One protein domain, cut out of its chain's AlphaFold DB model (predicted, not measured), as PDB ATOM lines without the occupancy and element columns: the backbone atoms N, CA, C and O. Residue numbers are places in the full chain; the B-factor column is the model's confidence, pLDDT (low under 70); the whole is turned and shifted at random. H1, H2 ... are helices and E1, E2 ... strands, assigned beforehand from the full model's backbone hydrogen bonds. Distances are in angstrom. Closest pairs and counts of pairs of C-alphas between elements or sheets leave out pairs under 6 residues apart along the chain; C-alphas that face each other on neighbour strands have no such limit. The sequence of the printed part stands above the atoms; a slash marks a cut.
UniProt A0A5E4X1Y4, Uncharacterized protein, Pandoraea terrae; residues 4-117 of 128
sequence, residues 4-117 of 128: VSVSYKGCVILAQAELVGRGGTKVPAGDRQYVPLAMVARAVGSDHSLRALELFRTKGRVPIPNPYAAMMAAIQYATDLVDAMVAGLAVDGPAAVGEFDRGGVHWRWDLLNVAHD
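What this domain is: This is residues 4 to 117 of the 128 residues of an uncharacterized protein of Pandoraea terrae (UniProt A0A5E4X1Y4). One twisted sheet of six strands curls round a single long helix, H1, which packs lengthwise in the hollow of one face, mainly on E2 and E3; the other face is bare of named helices. The long strands E3 and E6 and the loops beyond the ends of E2, E3 and E4 draw the domain out along one axis. The printed part has 114 residues, with six named strands and one named helix in the order E1, E2, E3, E4, H1, E5, E6; the sheet runs E1, E2, E3, E4, E6, E5, antiparallel throughout. The class is mixed, helices and strands, in two layers, the helix on one face of the sheet. The whole is compact, with a radius of gyration of the C-alphas of 15.4 A, yet elongated, spanning 50 by 26 by 23 A.

How they stand to each other: In the sheet, E3, residues 33 to 44, is an inner strand. On one side of it is E2, residues 11 to 20, antiparallel at 159 degrees, with N 16 and O 37 2.7 A apart, within hydrogen-bond range. E4, residues 52 to 60, is its other neighbour, antiparallel at 162 degrees, with N 40 and O 56 at 2.8 A. The edge strand E1, residues 4 to 8, forms a hairpin with E2, with N 6 and O 13 at 2.9 A. These four make a meander, E1 E2 E3 E4, each strand the antiparallel neighbour of the one before. E6, residues 105 to 116, is the other neighbour of E4, antiparallel at 160 degrees, with N 112 and O 55 at 2.8 A. The other edge strand, E5, residues 97 to 102, forms a hairpin with E6, with N 107 and O 100 at 2.8 A. H1, residues 67 to 86, is on the sheet, which curls round it; its closest C-alphas to E3 are those of Ala 70 and Pro 36, 4.6 A apart, and to E2 those of Met 71 and Gln 16, 5.1 A apart. E4, H1 and E5 form a split strand-helix-strand unit, two strands running the same way with E6 between them, and its crossover is left-handed. In H1 every O i to N i+4 pair is within hydrogen-bond range. E1 and E5 are apart.

Where its parts are: E3 is 35.3 A from first to last C-alpha, E6 33.5 A, H1 28.6 A, E2 27.2 A and E4 26.4 A. E1 begins at C-alpha 4 (78.864, 115.153, 119.456). H1 begins at C-alpha 67 (81.886, 110.049, 129.060), and E6 ends at C-alpha 116 (75.664, 103.189, 95.408).

The domain as a whole: The C-alphas of Pro 28 and His 48, the two farthest apart, are 50.7 A from each other. The printed part has no cut. The link from E2 to E3 is long, with 12 residues. Mean pLDDT of the printed part is 76.7; residue 23 and residues 45 to 53, 88 to 98 and 100 to 117 are under 70.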
ATOM      1  N   VAL A   4      78.353 113.913 120.051       90.62
ATOM      2  CA  VAL A   4      78.864 115.153 119.456       90.62
ATOM      3  C   VAL A   4      79.089 114.911 117.969       90.62
ATOM      4  O   VAL A   4      79.650 113.885 117.594       90.62
ATOM      5  N   SER A   5      78.640 115.841 117.128       91.81
ATOM      6  CA  SER A   5      78.898 115.812 115.687       91.81
ATOM      7  C   SER A   5      79.927 116.876 115.322       91.81
ATOM      8  O   SER A   5      79.857 117.997 115.827       91.81
ATOM      9  N   VAL A   6      80.877 116.527 114.460       92.12
ATOM     10  CA  VAL A   6      81.945 117.413 113.985       92.12
ATOM     11  C   VAL A   6      82.247 117.136 112.517       92.12
ATOM     12  O   VAL A   6      82.303 115.987 112.091       92.12
ATOM     13  N   SER A   7      82.474 118.195 111.744       92.25
ATOM     14  CA  SER A   7      82.923 118.090 110.353       92.25
ATOM     15  C   SER A   7      84.447 118.185 110.288       92.25
ATOM     16  O   SER A   7      85.032 119.088 110.884       92.25
ATOM     17  N   TYR A   8      85.094 117.284 109.549       92.88
ATOM     18  CA  TYR A   8      86.552 117.248 109.412       92.88
ATOM     19  C   TYR A   8      86.965 116.752 108.021       92.88
ATOM     20  O   TYR A   8      86.590 115.654 107.622       92.88
ATOM     21  N   LYS A   9      87.726 117.567 107.271       90.25
ATOM     22  CA  LYS A   9      88.248 117.253 105.918       90.25
ATOM     23  C   LYS A   9      87.206 116.634 104.964       90.25
ATOM     24  O   LYS A   9      87.461 115.629 104.311       90.25
ATOM     25  N   GLY A  10      86.011 117.225 104.908       86.38
ATOM     26  CA  GLY A  10      84.917 116.751 104.046       86.38
ATOM     27  C   GLY A  10      84.169 115.514 104.562       86.38
ATOM     28  O   GLY A  10      83.242 115.051 103.907       86.38
ATOM     29  N   CYS A  11      84.529 115.001 105.740       87.69
ATOM     30  CA  CYS A  11      83.816 113.931 106.430       87.69
ATOM     31  C   CYS A  11      82.956 114.497 107.568       87.69
ATOM     32  O   CYS A  11      83.291 115.525 108.166       87.69
ATOM     33  N   VAL A  12      81.875 113.795 107.905       90.88
ATOM     34  CA  VAL A  12      81.083 114.042 109.119       90.88
ATOM     35  C   VAL A  12      81.403 112.955 110.134       90.88
ATOM     36  O   VAL A  12      81.322 111.769 109.825       90.88
ATOM     37  N   ILE A  13      81.752 113.355 111.349       92.12
ATOM     38  CA  ILE A  13      82.093 112.473 112.460       92.12
ATOM     39  C   ILE A  13      81.002 112.602 113.520       92.12
ATOM     40  O   ILE A  13      80.792 113.680 114.068       92.12
ATOM     41  N   LEU A  14      80.347 111.495 113.854       93.25
ATOM     42  CA  LEU A  14      79.445 111.376 114.994       93.25
ATOM     43  C   LEU A  14      80.148 110.598 116.107       93.25
ATOM     44  O   LEU A  14      80.254 109.375 116.041       93.25
ATOM     45  N   ALA A  15      80.608 111.303 117.132       93.38
ATOM     46  CA  ALA A  15      81.280 110.743 118.296       93.38
ATOM     47  C   ALA A  15      80.304 110.466 119.444       93.38
ATOM     48  O   ALA A  15      79.364 111.225 119.694       93.38
ATOM     49  N   GLN A  16      80.537 109.371 120.155       93.38
ATOM     50  CA  GLN A  16      79.676 108.821 121.192       93.38
ATOM     51  C   GLN A  16      80.510 108.183 122.307       93.38
ATOM     52  O   GLN A  16      81.623 107.698 122.099       93.38
ATOM     53  N   ALA A  17      79.929 108.156 123.503       91.62
ATOM     54  CA  ALA A  17      80.415 107.363 124.623       91.62
ATOM     55  C   ALA A  17      79.457 106.188 124.850       91.62
ATOM     56  O   ALA A  17      78.328 106.372 125.314       91.62
ATOM     57  N   GLU A  18      79.895 104.979 124.508       90.56
ATOM     58  CA  GLU A  18      79.115 103.756 124.695       90.56
ATOM     59  C   GLU A  18      79.346 103.237 126.120       90.56
ATOM     60  O   GLU A  18      80.461 102.871 126.482       90.56
ATOM     61  N   LEU A  19      78.302 103.234 126.951       89.94
ATOM     62  CA  LEU A  19      78.377 102.716 128.319       89.94
ATOM     63  C   LEU A  19      78.594 101.195 128.293       89.94
ATOM     64  O   LEU A  19      77.807 100.472 127.685       89.94
ATOM     65  N   VAL A  20      79.624 100.718 128.989       86.94
ATOM     66  CA  VAL A  20      79.988  99.299 129.087       86.94
ATOM     67  C   VAL A  20      79.943  98.804 130.531       86.94
ATOM     68  O   VAL A  20      79.997  99.581 131.481       86.94
ATOM     69  N   GLY A  21      79.843  97.483 130.692       80.06
ATOM     70  CA  GLY A  21      79.774  96.821 131.997       80.06
ATOM     71  C   GLY A  21      78.360  96.400 132.410       80.06
ATOM     72  O   GLY A  21      77.347  96.865 131.879       80.06
ATOM     73  N   ARG A  22      78.280  95.459 133.359       71.69
ATOM     74  CA  ARG A  22      77.003  94.954 133.884       71.69
ATOM     75  C   ARG A  22      76.331  96.028 134.740       71.69
ATOM     76  O   ARG A  22      76.968  96.627 135.593       71.69
ATOM     77  N   GLY A  23      75.034  96.236 134.528       68.00
ATOM     78  CA  GLY A  23      74.223  97.180 135.305       68.00
ATOM     79  C   GLY A  23      73.890  98.485 134.579       68.00
ATOM     80  O   GLY A  23      72.917  99.135 134.957       68.00
ATOM     81  N   GLY A  24      74.605  98.841 133.506       76.50
ATOM     82  CA  GLY A  24      74.276  99.997 132.668       76.50
ATOM     83  C   GLY A  24      74.047 101.271 133.487       76.50
ATOM     84  O   GLY A  24      74.860 101.647 134.328       76.50
ATOM     85  N   THR A  25      72.913 101.938 133.279       76.94
ATOM     86  CA  THR A  25      72.576 103.179 133.996       76.94
ATOM     87  C   THR A  25      72.299 102.987 135.490       76.94
ATOM     88  O   THR A  25      72.289 103.978 136.219       76.94
ATOM     89  N   LYS A  26      72.121 101.745 135.965       80.88
ATOM     90  CA  LYS A  26      71.940 101.428 137.392       80.88
ATOM     91  C   LYS A  26      73.246 101.512 138.188       80.88
ATOM     92  O   LYS A  26      73.195 101.576 139.409       80.88
ATOM     93  N   VAL A  27      74.399 101.526 137.513       83.00
ATOM     94  CA  VAL A  27      75.706 101.748 138.148       83.00
ATOM     95  C   VAL A  27      75.832 103.230 138.544       83.00
ATOM     96  O   VAL A  27      75.454 104.092 137.733       83.00
ATOM     97  N   PRO A  28      76.341 103.558 139.751       83.44
ATOM     98  CA  PRO A  28      76.631 104.933 140.154       83.44
ATOM     99  C   PRO A  28      77.512 105.644 139.129       83.44
ATOM    100  O   PRO A  28      78.395 105.035 138.535       83.44
ATOM    101  N   ALA A  29      77.287 106.940 138.907       80.19
ATOM    102  CA  ALA A  29      77.944 107.668 137.820       80.19
ATOM    103  C   ALA A  29      79.486 107.612 137.862       80.19
ATOM    104  O   ALA A  29      80.096 107.594 136.799       80.19
ATOM    105  N   GLY A  30      80.092 107.545 139.054       81.00
ATOM    106  CA  GLY A  30      81.547 107.450 139.232       81.00
ATOM    107  C   GLY A  30      82.157 106.088 138.879       81.00
ATOM    108  O   GLY A  30      83.339 106.030 138.560       81.00
ATOM    109  N   ASP A  31      81.350 105.025 138.863       85.38
ATOM    110  CA  ASP A  31      81.802 103.653 138.587       85.38
ATOM    111  C   ASP A  31      81.478 103.211 137.151       85.38
ATOM    112  O   ASP A  31      81.789 102.093 136.730       85.38
ATOM    113  N   ARG A  32      80.812 104.078 136.379       88.69
ATOM    114  CA  ARG A  32      80.484 103.813 134.979       88.69
ATOM    115  C   ARG A  32      81.744 103.848 134.134       88.69
ATOM    116  O   ARG A  32      82.616 104.690 134.315       88.69
ATOM    117  N   GLN A  33      81.793 102.961 133.151       90.38
ATOM    118  CA  GLN A  33      82.868 102.919 132.176       90.38
ATOM    119  C   GLN A  33      82.304 103.074 130.774       90.38
ATOM    120  O   GLN A  33      81.260 102.514 130.450       90.38
ATOM    121  N   TYR A  34      83.002 103.824 129.934       90.62
ATOM    122  CA  TYR A  34      82.559 104.155 128.591       90.62
ATOM    123  C   TYR A  34      83.635 103.791 127.583       90.62
ATOM    124  O   TYR A  34      84.790 104.171 127.751       90.62
ATOM    125  N   VAL A  35      83.273 103.099 126.513       90.81
ATOM    126  CA  VAL A  35      84.170 102.935 125.367       90.81
ATOM    127  C   VAL A  35      83.903 104.050 124.355       90.81
ATOM    128  O   VAL A  35      82.739 104.328 124.039       90.81
ATOM    129  N   PRO A  36      84.951 104.717 123.850       91.38
ATOM    130  CA  PRO A  36      84.810 105.668 122.757       91.38
ATOM    131  C   PRO A  36      84.274 104.974 121.506       91.38
ATOM    132  O   PRO A  36      84.774 103.916 121.109       91.38
ATOM    133  N   LEU A  37      83.296 105.591 120.858       90.44
ATOM    134  CA  LEU A  37      82.713 105.116 119.613       90.44
ATOM    135  C   LEU A  37      82.524 106.308 118.680       90.44
ATOM    136  O   LEU A  37      81.939 107.305 119.086       90.44
ATOM    137  N   ALA A  38      82.974 106.215 117.434       91.38
ATOM    138  CA  ALA A  38      82.626 107.199 116.418       91.38
ATOM    139  C   ALA A  38      82.161 106.532 115.129       91.38
ATOM    140  O   ALA A  38      82.585 105.427 114.793       91.38
ATOM    141  N   MET A  39      81.285 107.234 114.424       89.38
ATOM    142  CA  MET A  39      80.863 106.931 113.066       89.38
ATOM    143  C   MET A  39      81.378 108.044 112.156       89.38
ATOM    144  O   MET A  39      81.160 109.216 112.451       89.38
ATOM    145  N   VAL A  40      82.047 107.693 111.066       87.25
ATOM    146  CA  VAL A  40      82.561 108.628 110.063       87.25
ATOM    147  C   VAL A  40      81.804 108.392 108.771       87.25
ATOM    148  O   VAL A  40      81.822 107.285 108.245       87.25
ATOM    149  N   ALA A  41      81.142 109.425 108.270       85.25
ATOM    150  CA  ALA A  41      80.481 109.413 106.979       85.25
ATOM    151  C   ALA A  41      81.310 110.220 105.977       85.25
ATOM    152  O   ALA A  41      81.628 111.390 106.226       85.25
ATOM    153  N   ARG A  42      81.637 109.600 104.842       82.44
ATOM    154  CA  ARG A  42      82.349 110.228 103.726       82.44
ATOM    155  C   ARG A  42      81.530 110.090 102.451       82.44
ATOM    156  O   ARG A  42      81.138 108.992 102.067       82.44
ATOM    157  N   ALA A  43      81.298 111.217 101.794       74.19
ATOM    158  CA  ALA A  43      80.792 111.241 100.433       74.19
ATOM    159  C   ALA A  43      81.934 110.930  99.456       74.19
ATOM    160  O   ALA A  43      82.982 111.573  99.511       74.19
ATOM    161  N   VAL A  44      81.723 109.972  98.556       70.94
ATOM    162  CA  VAL A  44      82.669 109.609  97.498       70.94
ATOM    163  C   VAL A  44      82.006 109.834  96.140       70.94
ATOM    164  O   VAL A  44      80.956 109.268  95.824       70.94
ATOM    165  N   GLY A  45      82.611 110.705  95.337       62.38
ATOM    166  CA  GLY A  45      82.130 111.093  94.012       62.38
ATOM    167  C   GLY A  45      82.770 112.402  93.555       62.38
ATOM    168  O   GLY A  45      83.081 113.260  94.376       62.38
ATOM    169  N   SER A  46      83.002 112.545  92.251       53.78
ATOM    170  CA  SER A  46      83.398 113.824  91.652       53.78
ATOM    171  C   SER A  46      82.176 114.720  91.438       53.78
ATOM    172  O   SER A  46      81.053 114.212  91.334       53.78
ATOM    173  N   ASP A  47      82.420 116.032  91.358       49.25
ATOM    174  CA  ASP A  47      81.424 117.102  91.238       49.25
ATOM    175  C   ASP A  47      80.143 116.680  90.499       49.25
ATOM    176  O   ASP A  47      80.156 116.275  89.337       49.25
ATOM    177  N   HIS A  48      79.034 116.787  91.237       45.97
ATOM    178  CA  HIS A  48      77.638 116.616  90.806       45.97
ATOM    179  C   HIS A  48      77.085 115.186  90.705       45.97
ATOM    180  O   HIS A  48      75.915 115.024  90.371       45.97
ATOM    181  N   SER A  49      77.837 114.156  91.101       50.50
ATOM    182  CA  SER A  49      77.257 112.828  91.355       50.50
ATOM    183  C   SER A  49      77.807 112.245  92.656       50.50
ATOM    184  O   SER A  49      78.936 111.763  92.704       50.50
ATOM    185  N   LEU A  50      77.019 112.307  93.736       52.69
ATOM    186  CA  LEU A  50      77.281 111.507  94.933       52.69
ATOM    187  C   LEU A  50      77.125 110.038  94.536       52.69
ATOM    188  O   LEU A  50      76.010 109.541  94.435       52.69
ATOM    189  N   ARG A  51      78.236 109.364  94.231       56.47
ATOM    190  CA  ARG A  51      78.207 107.981  93.742       56.47
ATOM    191  C   ARG A  51      78.159 106.977  94.878       56.47
ATOM    192  O   ARG A  51      77.568 105.918  94.695       56.47
ATOM    193  N   ALA A  52      78.757 107.306  96.022       63.91
ATOM    194  CA  ALA A  52      78.737 106.456  97.195       63.91
ATOM    195  C   ALA A  52      78.801 107.231  98.518       63.91
ATOM    196  O   ALA A  52      79.515 108.226  98.638       63.91
ATOM    197  N   LEU A  53      78.079 106.742  99.529       66.62
ATOM    198  CA  LEU A  53      78.297 107.108 100.930       66.62
ATOM    199  C   LEU A  53      79.021 105.958 101.626       66.62
ATOM    200  O   LEU A  53      78.497 104.844 101.672       66.62
ATOM    201  N   GLU A  54      80.190 106.244 102.185       76.62
ATOM    202  CA  GLU A  54      80.948 105.304 103.005       76.62
ATOM    203  C   GLU A  54      80.745 105.627 104.481       76.62
ATOM    204  O   GLU A  54      80.886 106.780 104.903       76.62
ATOM    205  N   LEU A  55      80.421 104.602 105.268       77.62
ATOM    206  CA  LEU A  55      80.345 104.703 106.720       77.62
ATOM    207  C   LEU A  55      81.430 103.856 107.366       77.62
ATOM    208  O   LEU A  55      81.412 102.634 107.245       77.62
ATOM    209  N   PHE A  56      82.294 104.499 108.137       82.31
ATOM    210  CA  PHE A  56      83.280 103.839 108.978       82.31
ATOM    211  C   PHE A  56      82.848 103.930 110.430       82.31
ATOM    212  O   PHE A  56      82.366 104.964 110.887       82.31
ATOM    213  N   ARG A  57      83.058 102.865 111.188       82.50
ATOM    214  CA  ARG A  57      82.917 102.878 112.643       82.50
ATOM    215  C   ARG A  57      84.293 102.764 113.261       82.50
ATOM    216  O   ARG A  57      84.993 101.843 112.895       82.50
ATOM    217  N   THR A  58      84.648 103.599 114.230       81.81
ATOM    218  CA  THR A  58      85.850 103.421 115.064       81.81
ATOM    219  C   THR A  58      85.442 103.140 116.503       81.81
ATOM    220  O   THR A  58      84.592 103.852 117.043       81.81
ATOM    221  N   LYS A  59      86.055 102.147 117.153       82.62
ATOM    222  CA  LYS A  59      85.773 101.821 118.560       82.62
ATOM    223  C   LYS A  59      87.060 101.661 119.364       82.62
ATOM    224  O   LYS A  59      87.948 100.905 118.975       82.62
ATOM    225  N   GLY A  60      87.135 102.346 120.503       80.88
ATOM    226  CA  GLY A  60      88.213 102.159 121.470       80.88
ATOM    227  C   GLY A  60      88.048 100.849 122.242       80.88
ATOM    228  O   GLY A  60      86.932 100.468 122.601       80.88
ATOM    229  N   ARG A  61      89.158 100.159 122.518       81.31
ATOM    230  CA  ARG A  61      89.158  98.927 123.331       81.31
ATOM    231  C   ARG A  61      89.250  99.185 124.835       81.31
ATOM    232  O   ARG A  61      88.810  98.349 125.619       81.31
ATOM    233  N   VAL A  62      89.811 100.327 125.234       84.31
ATOM    234  CA  VAL A  62      90.029 100.679 126.643       84.31
ATOM    235  C   VAL A  62      88.843 101.497 127.164       84.31
ATOM    236  O   VAL A  62      88.551 102.555 126.600       84.31
ATOM    237  N   PRO A  63      88.151 101.044 128.225       87.88
ATOM    238  CA  PRO A  63      87.089 101.824 128.843       87.88
ATOM    239  C   PRO A  63      87.623 103.049 129.600       87.88
ATOM    240  O   PRO A  63      88.661 102.997 130.255       87.88
ATOM    241  N   ILE A  64      86.872 104.146 129.543       89.56
ATOM    242  CA  ILE A  64      87.186 105.449 130.133       89.56
ATOM    243  C   ILE A  64      86.061 105.828 131.114       89.56
ATOM    244  O   ILE A  64      84.893 105.771 130.731       89.56
ATOM    245  N   PRO A  65      86.359 106.245 132.359       89.62
ATOM    246  CA  PRO A  65      85.322 106.580 133.346       89.62
ATOM    247  C   PRO A  65      84.504 107.833 133.003       89.62
ATOM    248  O   PRO A  65      83.332 107.948 133.350       89.62
ATOM    249  N   ASN A  66      85.117 108.798 132.311       89.81
ATOM    250  CA  ASN A  66      84.474 110.058 131.950       89.81
ATOM    251  C   ASN A  66      83.866 109.980 130.531       89.81
ATOM    252  O   ASN A  66      84.617 109.840 129.561       89.81
ATOM    253  N   PRO A  67      82.536 110.139 130.368       91.19
ATOM    254  CA  PRO A  67      81.886 110.049 129.060       91.19
ATOM    255  C   PRO A  67      82.290 111.180 128.108       91.19
ATOM    256  O   PRO A  67      82.351 110.966 126.901       91.19
ATOM    257  N   TYR A  68      82.599 112.376 128.614       91.38
ATOM    258  CA  TYR A  68      83.095 113.467 127.776       91.38
ATOM    259  C   TYR A  68      84.498 113.164 127.248       91.38
ATOM    260  O   TYR A  68      84.747 113.308 126.055       91.38
ATOM    261  N   ALA A  69      85.384 112.651 128.107       91.12
ATOM    262  CA  ALA A  69      86.708 112.207 127.677       91.12
ATOM    263  C   ALA A  69      86.617 111.071 126.644       91.12
ATOM    264  O   ALA A  69      87.348 111.085 125.658       91.12
ATOM    265  N   ALA A  70      85.675 110.135 126.816       91.88
ATOM    266  CA  ALA A  70      85.418 109.089 125.831       91.88
ATOM    267  C   ALA A  70      84.932 109.648 124.482       91.88
ATOM    268  O   ALA A  70      85.398 109.196 123.443       91.88
ATOM    269  N   MET A  71      84.059 110.663 124.475       93.56
ATOM    270  CA  MET A  71      83.647 111.331 123.231       93.56
ATOM    271  C   MET A  71      84.806 112.076 122.559       93.56
ATOM    272  O   MET A  71      84.971 111.960 121.350       93.56
ATOM    273  N   MET A  72      85.631 112.803 123.316       92.69
ATOM    274  CA  MET A  72      86.800 113.496 122.756       92.69
ATOM    275  C   MET A  72      87.812 112.514 122.167       92.69
ATOM    276  O   MET A  72      88.353 112.754 121.090       92.69
ATOM    277  N   ALA A  73      88.012 111.376 122.833       91.19
ATOM    278  CA  ALA A  73      88.826 110.299 122.304       91.19
ATOM    279  C   ALA A  73      88.215 109.741 121.006       91.19
ATOM    280  O   ALA A  73      88.910 109.641 120.005       91.19
ATOM    281  N   ALA A  74      86.901 109.495 120.963       91.31
ATOM    282  CA  ALA A  74      86.216 109.040 119.754       91.31
ATOM    283  C   ALA A  74      86.382 110.007 118.564       91.31
ATOM    284  O   ALA A  74      86.592 109.553 117.439       91.31
ATOM    285  N   ILE A  75      86.341 111.325 118.805       92.25
ATOM    286  CA  ILE A  75      86.637 112.341 117.781       92.25
ATOM    287  C   ILE A  75      88.071 112.180 117.278       92.25
ATOM    288  O   ILE A  75      88.270 112.097 116.070       92.25
ATOM    289  N   GLN A  76      89.050 112.081 118.182       91.06
ATOM    290  CA  GLN A  76      90.454 111.904 117.806       91.06
ATOM    291  C   GLN A  76      90.666 110.647 116.945       91.06
ATOM    292  O   GLN A  76      91.423 110.669 115.976       91.06
ATOM    293  N   TYR A  77      89.967 109.555 117.260       85.25
ATOM    294  CA  TYR A  77      90.101 108.290 116.525       85.25
ATOM    295  C   TYR A  77      89.567 108.424 115.105       85.25
ATOM    296  O   TYR A  77      90.194 107.980 114.144       85.25
ATOM    297  N   ALA A  78      88.418 109.080 114.972       88.50
ATOM    298  CA  ALA A  78      87.824 109.377 113.685       88.50
ATOM    299  C   ALA A  78      88.689 110.338 112.857       88.50
ATOM    300  O   ALA A  78      88.831 110.127 111.655       88.50
ATOM    301  N   THR A  79      89.312 111.353 113.466       90.62
ATOM    302  CA  THR A  79      90.222 112.254 112.740       90.62
ATOM    303  C   THR A  79      91.484 111.538 112.270       90.62
ATOM    304  O   THR A  79      91.886 111.737 111.129       90.62
ATOM    305  N   ASP A  80      92.061 110.650 113.088       86.50
ATOM    306  CA  ASP A  80      93.233 109.856 112.698       86.50
ATOM    307  C   ASP A  80      92.912 108.903 111.534       86.50
ATOM    308  O   ASP A  80      93.726 108.751 110.621       86.50
ATOM    309  N   LEU A  81      91.716 108.297 111.534       84.06
ATOM    310  CA  LEU A  81      91.227 107.491 110.413       84.06
ATOM    311  C   LEU A  81      91.071 108.339 109.142       84.06
ATOM    312  O   LEU A  81      91.497 107.921 108.068       84.06
ATOM    313  N   VAL A  82      90.486 109.535 109.252       86.00
ATOM    314  CA  VAL A  82      90.344 110.459 108.115       86.00
ATOM    315  C   VAL A  82      91.705 110.880 107.569       86.00
ATOM    316  O   VAL A  82      91.891 110.895 106.354       86.00
ATOM    317  N   ASP A  83      92.676 111.153 108.435       88.06
ATOM    318  CA  ASP A  83      94.041 111.467 108.018       88.06
ATOM    319  C   ASP A  83      94.700 110.305 107.274       88.06
ATOM    320  O   ASP A  83      95.320 110.526 106.233       88.06
ATOM    321  N   ALA A  84      94.519 109.070 107.752       81.06
ATOM    322  CA  ALA A  84      95.021 107.878 107.078       81.06
ATOM    323  C   ALA A  84      94.376 107.678 105.694       81.06
ATOM    324  O   ALA A  84      95.090 107.435 104.720       81.06
ATOM    325  N   MET A  85      93.053 107.860 105.590       78.56
ATOM    326  CA  MET A  85      92.319 107.804 104.319       78.56
ATOM    327  C   MET A  85      92.824 108.848 103.319       78.56
ATOM    328  O   MET A  85      93.032 108.537 102.150       78.56
ATOM    329  N   VAL A  86      93.028 110.090 103.768       80.06
ATOM    330  CA  VAL A  86      93.511 111.189 102.914       80.06
ATOM    331  C   VAL A  86      94.963 110.971 102.486       80.06
ATOM    332  O   VAL A  86      95.327 111.328 101.369       80.06
ATOM    333  N   ALA A  87      95.788 110.358 103.337       79.25
ATOM    334  CA  ALA A  87      97.168 110.004 103.010       79.25
ATOM    335  C   ALA A  87      97.288 108.833 102.012       79.25
ATOM    336  O   ALA A  87      98.401 108.496 101.612       79.25
ATOM    337  N   GLY A  88      96.174 108.204 101.619       68.38
ATOM    338  CA  GLY A  88      96.179 107.053 100.716       68.38
ATOM    339  C   GLY A  88      96.749 105.784 101.352       68.38
ATOM    340  O   GLY A  88      97.147 104.868 100.634       68.38
ATOM    341  N   LEU A  89      96.807 105.711 102.689       62.66
ATOM    342  CA  LEU A  89      97.061 104.444 103.370       62.66
ATOM    343  C   LEU A  89      95.877 103.536 103.042       62.66
ATOM    344  O   LEU A  89      94.748 103.919 103.322       62.66
ATOM    345  N   ALA A  90      96.126 102.395 102.393       55.41
ATOM    346  CA  ALA A  90      95.076 101.532 101.862       55.41
ATOM    347  C   ALA A  90      94.029 101.196 102.938       55.41
ATOM    348  O   ALA A  90      94.262 100.389 103.836       55.41
ATOM    349  N   VAL A  91      92.864 101.832 102.820       55.94
ATOM    350  CA  VAL A  91      91.630 101.508 103.555       55.94
ATOM    351  C   VAL A  91      90.736 100.624 102.658       55.94
ATOM    352  O   VAL A  91      89.592 100.325 102.988       55.94
ATOM    353  N   ASP A  92      91.273 100.189 101.511       44.91
ATOM    354  CA  ASP A  92      90.541  99.583 100.405       44.91
ATOM    355  C   ASP A  92      90.393  98.065 100.566       44.91
ATOM    356  O   ASP A  92      91.359  97.303 100.518       44.91
ATOM    357  N   GLY A  93      89.145  97.614 100.696       43.66
ATOM    358  CA  GLY A  93      88.771  96.212 100.551       43.66
ATOM    359  C   GLY A  93      87.274  95.977 100.800       43.66
ATOM    360  O   GLY A  93      86.706  96.582 101.708       43.66
ATOM    361  N   PRO A  94      86.615  95.062 100.058       39.69
ATOM    362  CA  PRO A  94      85.182  94.760 100.208       39.69
ATOM    363  C   PRO A  94      84.812  94.105 101.557       39.69
ATOM    364  O   PRO A  94      83.641  93.847 101.820       39.69
ATOM    365  N   ALA A  95      85.801  93.857 102.419       51.34
ATOM    366  CA  ALA A  95      85.654  93.427 103.804       51.34
ATOM    367  C   ALA A  95      86.742  94.089 104.668       51.34
ATOM    368  O   ALA A  95      87.571  93.408 105.265       51.34
ATOM    369  N   ALA A  96      86.832  95.418 104.669       55.09
ATOM    370  CA  ALA A  96      87.919  96.091 105.367       55.09
ATOM    371  C   ALA A  96      87.541  96.349 106.835       55.09
ATOM    372  O   ALA A  96      86.948  97.362 107.196       55.09
ATOM    373  N   VAL A  97      87.828  95.359 107.681       58.88
ATOM    374  CA  VAL A  97      88.086  95.604 109.102       58.88
ATOM    375  C   VAL A  97      89.576  95.875 109.207       58.88
ATOM    376  O   VAL A  97      90.376  95.024 108.819       58.88
ATOM    377  N   GLY A  98      89.953  97.050 109.693       65.88
ATOM    378  CA  GLY A  98      91.354  97.395 109.895       65.88
ATOM    379  C   GLY A  98      91.644  97.681 111.355       65.88
ATOM    380  O   GLY A  98      90.804  98.204 112.093       65.88
ATOM    381  N   GLU A  99      92.856  97.335 111.763       70.19
ATOM    382  CA  GLU A  99      93.366  97.615 113.095       70.19
ATOM    383  C   GLU A  99      94.670  98.396 112.978       70.19
ATOM    384  O   GLU A  99      95.473  98.157 112.077       70.19
ATOM    385  N   PHE A 100      94.867  99.362 113.864       65.62
ATOM    386  CA  PHE A 100      96.136 100.071 113.977       65.62
ATOM    387  C   PHE A 100      96.380 100.437 115.437       65.62
ATOM    388  O   PHE A 100      95.448 100.463 116.234       65.62
ATOM    389  N   ASP A 101      97.625 100.731 115.794       65.00
ATOM    390  CA  ASP A 101      97.985 101.224 117.122       65.00
ATOM    391  C   ASP A 101      98.461 102.673 117.005       65.00
ATOM    392  O   ASP A 101      99.279 103.012 116.147       65.00
ATOM    393  N   ARG A 102      97.960 103.556 117.872       55.25
ATOM    394  CA  ARG A 102      98.430 104.950 117.954       55.25
ATOM    395  C   ARG A 102      98.282 105.462 119.378       55.25
ATOM    396  O   ARG A 102      97.237 105.279 119.992       55.25
ATOM    397  N   GLY A 103      99.339 106.069 119.917       58.69
ATOM    398  CA  GLY A 103      99.330 106.601 121.286       58.69
ATOM    399  C   GLY A 103      99.118 105.545 122.382       58.69
ATOM    400  O   GLY A 103      98.565 105.869 123.426       58.69
ATOM    401  N   GLY A 104      99.513 104.287 122.146       58.88
ATOM    402  CA  GLY A 104      99.351 103.190 123.113       58.88
ATOM    403  C   GLY A 104      97.935 102.611 123.201       58.88
ATOM    404  O   GLY A 104      97.653 101.827 124.104       58.88
ATOM    405  N   VAL A 105      97.045 102.982 122.279       56.28
ATOM    406  CA  VAL A 105      95.691 102.438 122.194       56.28
ATOM    407  C   VAL A 105      95.519 101.710 120.869       56.28
ATOM    408  O   VAL A 105      95.977 102.177 119.824       56.28
ATOM    409  N   HIS A 106      94.849 100.567 120.956       64.25
ATOM    410  CA  HIS A 106      94.559  99.707 119.828       64.25
ATOM    411  C   HIS A 106      93.202 100.048 119.212       64.25
ATOM    412  O   HIS A 106      92.166 100.037 119.894       64.25
ATOM    413  N   TRP A 107      93.223 100.319 117.915       62.47
ATOM    414  CA  TRP A 107      92.102 100.798 117.124       62.47
ATOM    415  C   TRP A 107      91.508  99.680 116.297       62.47
ATOM    416  O   TRP A 107      92.232  98.866 115.739       62.47
ATOM    417  N   ARG A 108      90.184  99.692 116.163       69.12
ATOM    418  CA  ARG A 108      89.481  98.901 115.160       69.12
ATOM    419  C   ARG A 108      88.510  99.792 114.414       69.12
ATOM    420  O   ARG A 108      87.789 100.573 115.050       69.12
ATOM    421  N   TRP A 109      88.463  99.619 113.098       66.75
ATOM    422  CA  TRP A 109      87.411 100.180 112.276       66.75
ATOM    423  C   TRP A 109      86.719  99.144 111.398       66.75
ATOM    424  O   TRP A 109      87.326  98.149 111.022       66.75
ATOM    425  N   ASP A 110      85.443  99.391 111.104       69.56
ATOM    426  CA  ASP A 110      84.621  98.558 110.226       69.56
ATOM    427  C   ASP A 110      83.938  99.451 109.172       69.56
ATOM    428  O   ASP A 110      83.337 100.471 109.533       69.56
ATOM    429  N   LEU A 111      83.997  99.072 107.890       69.00
ATOM    430  CA  LEU A 111      83.170  99.668 106.832       69.00
ATOM    431  C   LEU A 111      81.760  99.061 106.885       69.00
ATOM    432  O   LEU A 111      81.594  97.849 106.764       69.00
ATOM    433  N   LEU A 112      80.739  99.896 107.089       63.09
ATOM    434  CA  LEU A 112      79.376  99.439 107.376       63.09
ATOM    435  C   LEU A 112      78.431  99.449 106.173       63.09
ATOM    436  O   LEU A 112      77.445  98.726 106.225       63.09
ATOM    437  N   ASN A 113      78.692 100.242 105.127       62.72
ATOM    438  CA  ASN A 113      77.975 100.204 103.844       62.72
ATOM    439  C   ASN A 113      78.640 101.132 102.815       62.72
ATOM    440  O   ASN A 113      79.175 102.177 103.187       62.72
ATOM    441  N   VAL A 114      78.519 100.773 101.531       58.22
ATOM    442  CA  VAL A 114      78.786 101.647 100.377       58.22
ATOM    443  C   VAL A 114      77.479 101.784  99.599       58.22
ATOM    444  O   VAL A 114      77.155 100.948  98.752       58.22
ATOM    445  N   ALA A 115      76.669 102.788  99.932       55.84
ATOM    446  CA  ALA A 115      75.400 103.006  99.237       55.84
ATOM    447  C   ALA A 115      75.680 103.561  97.836       55.84
ATOM    448  O   ALA A 115      76.022 104.730  97.727       55.84
ATOM    449  N   HIS A 116      75.564 102.736  96.795       52.94
ATOM    450  CA  HIS A 116      75.664 103.189  95.408       52.94
ATOM    451  C   HIS A 116      74.318 103.738  94.943       52.94
ATOM    452  O   HIS A 116      73.299 103.057  95.078       52.94
ATOM    453  N   ASP A 117      74.308 104.938  94.368       48.75
ATOM    454  CA  ASP A 117      73.112 105.455  93.710       48.75
ATOM    455  C   ASP A 117      72.902 104.708  92.380       48.75
ATOM    456  O   ASP A 117      73.573 104.959  91.378       48.75
TER     457      ASP A 117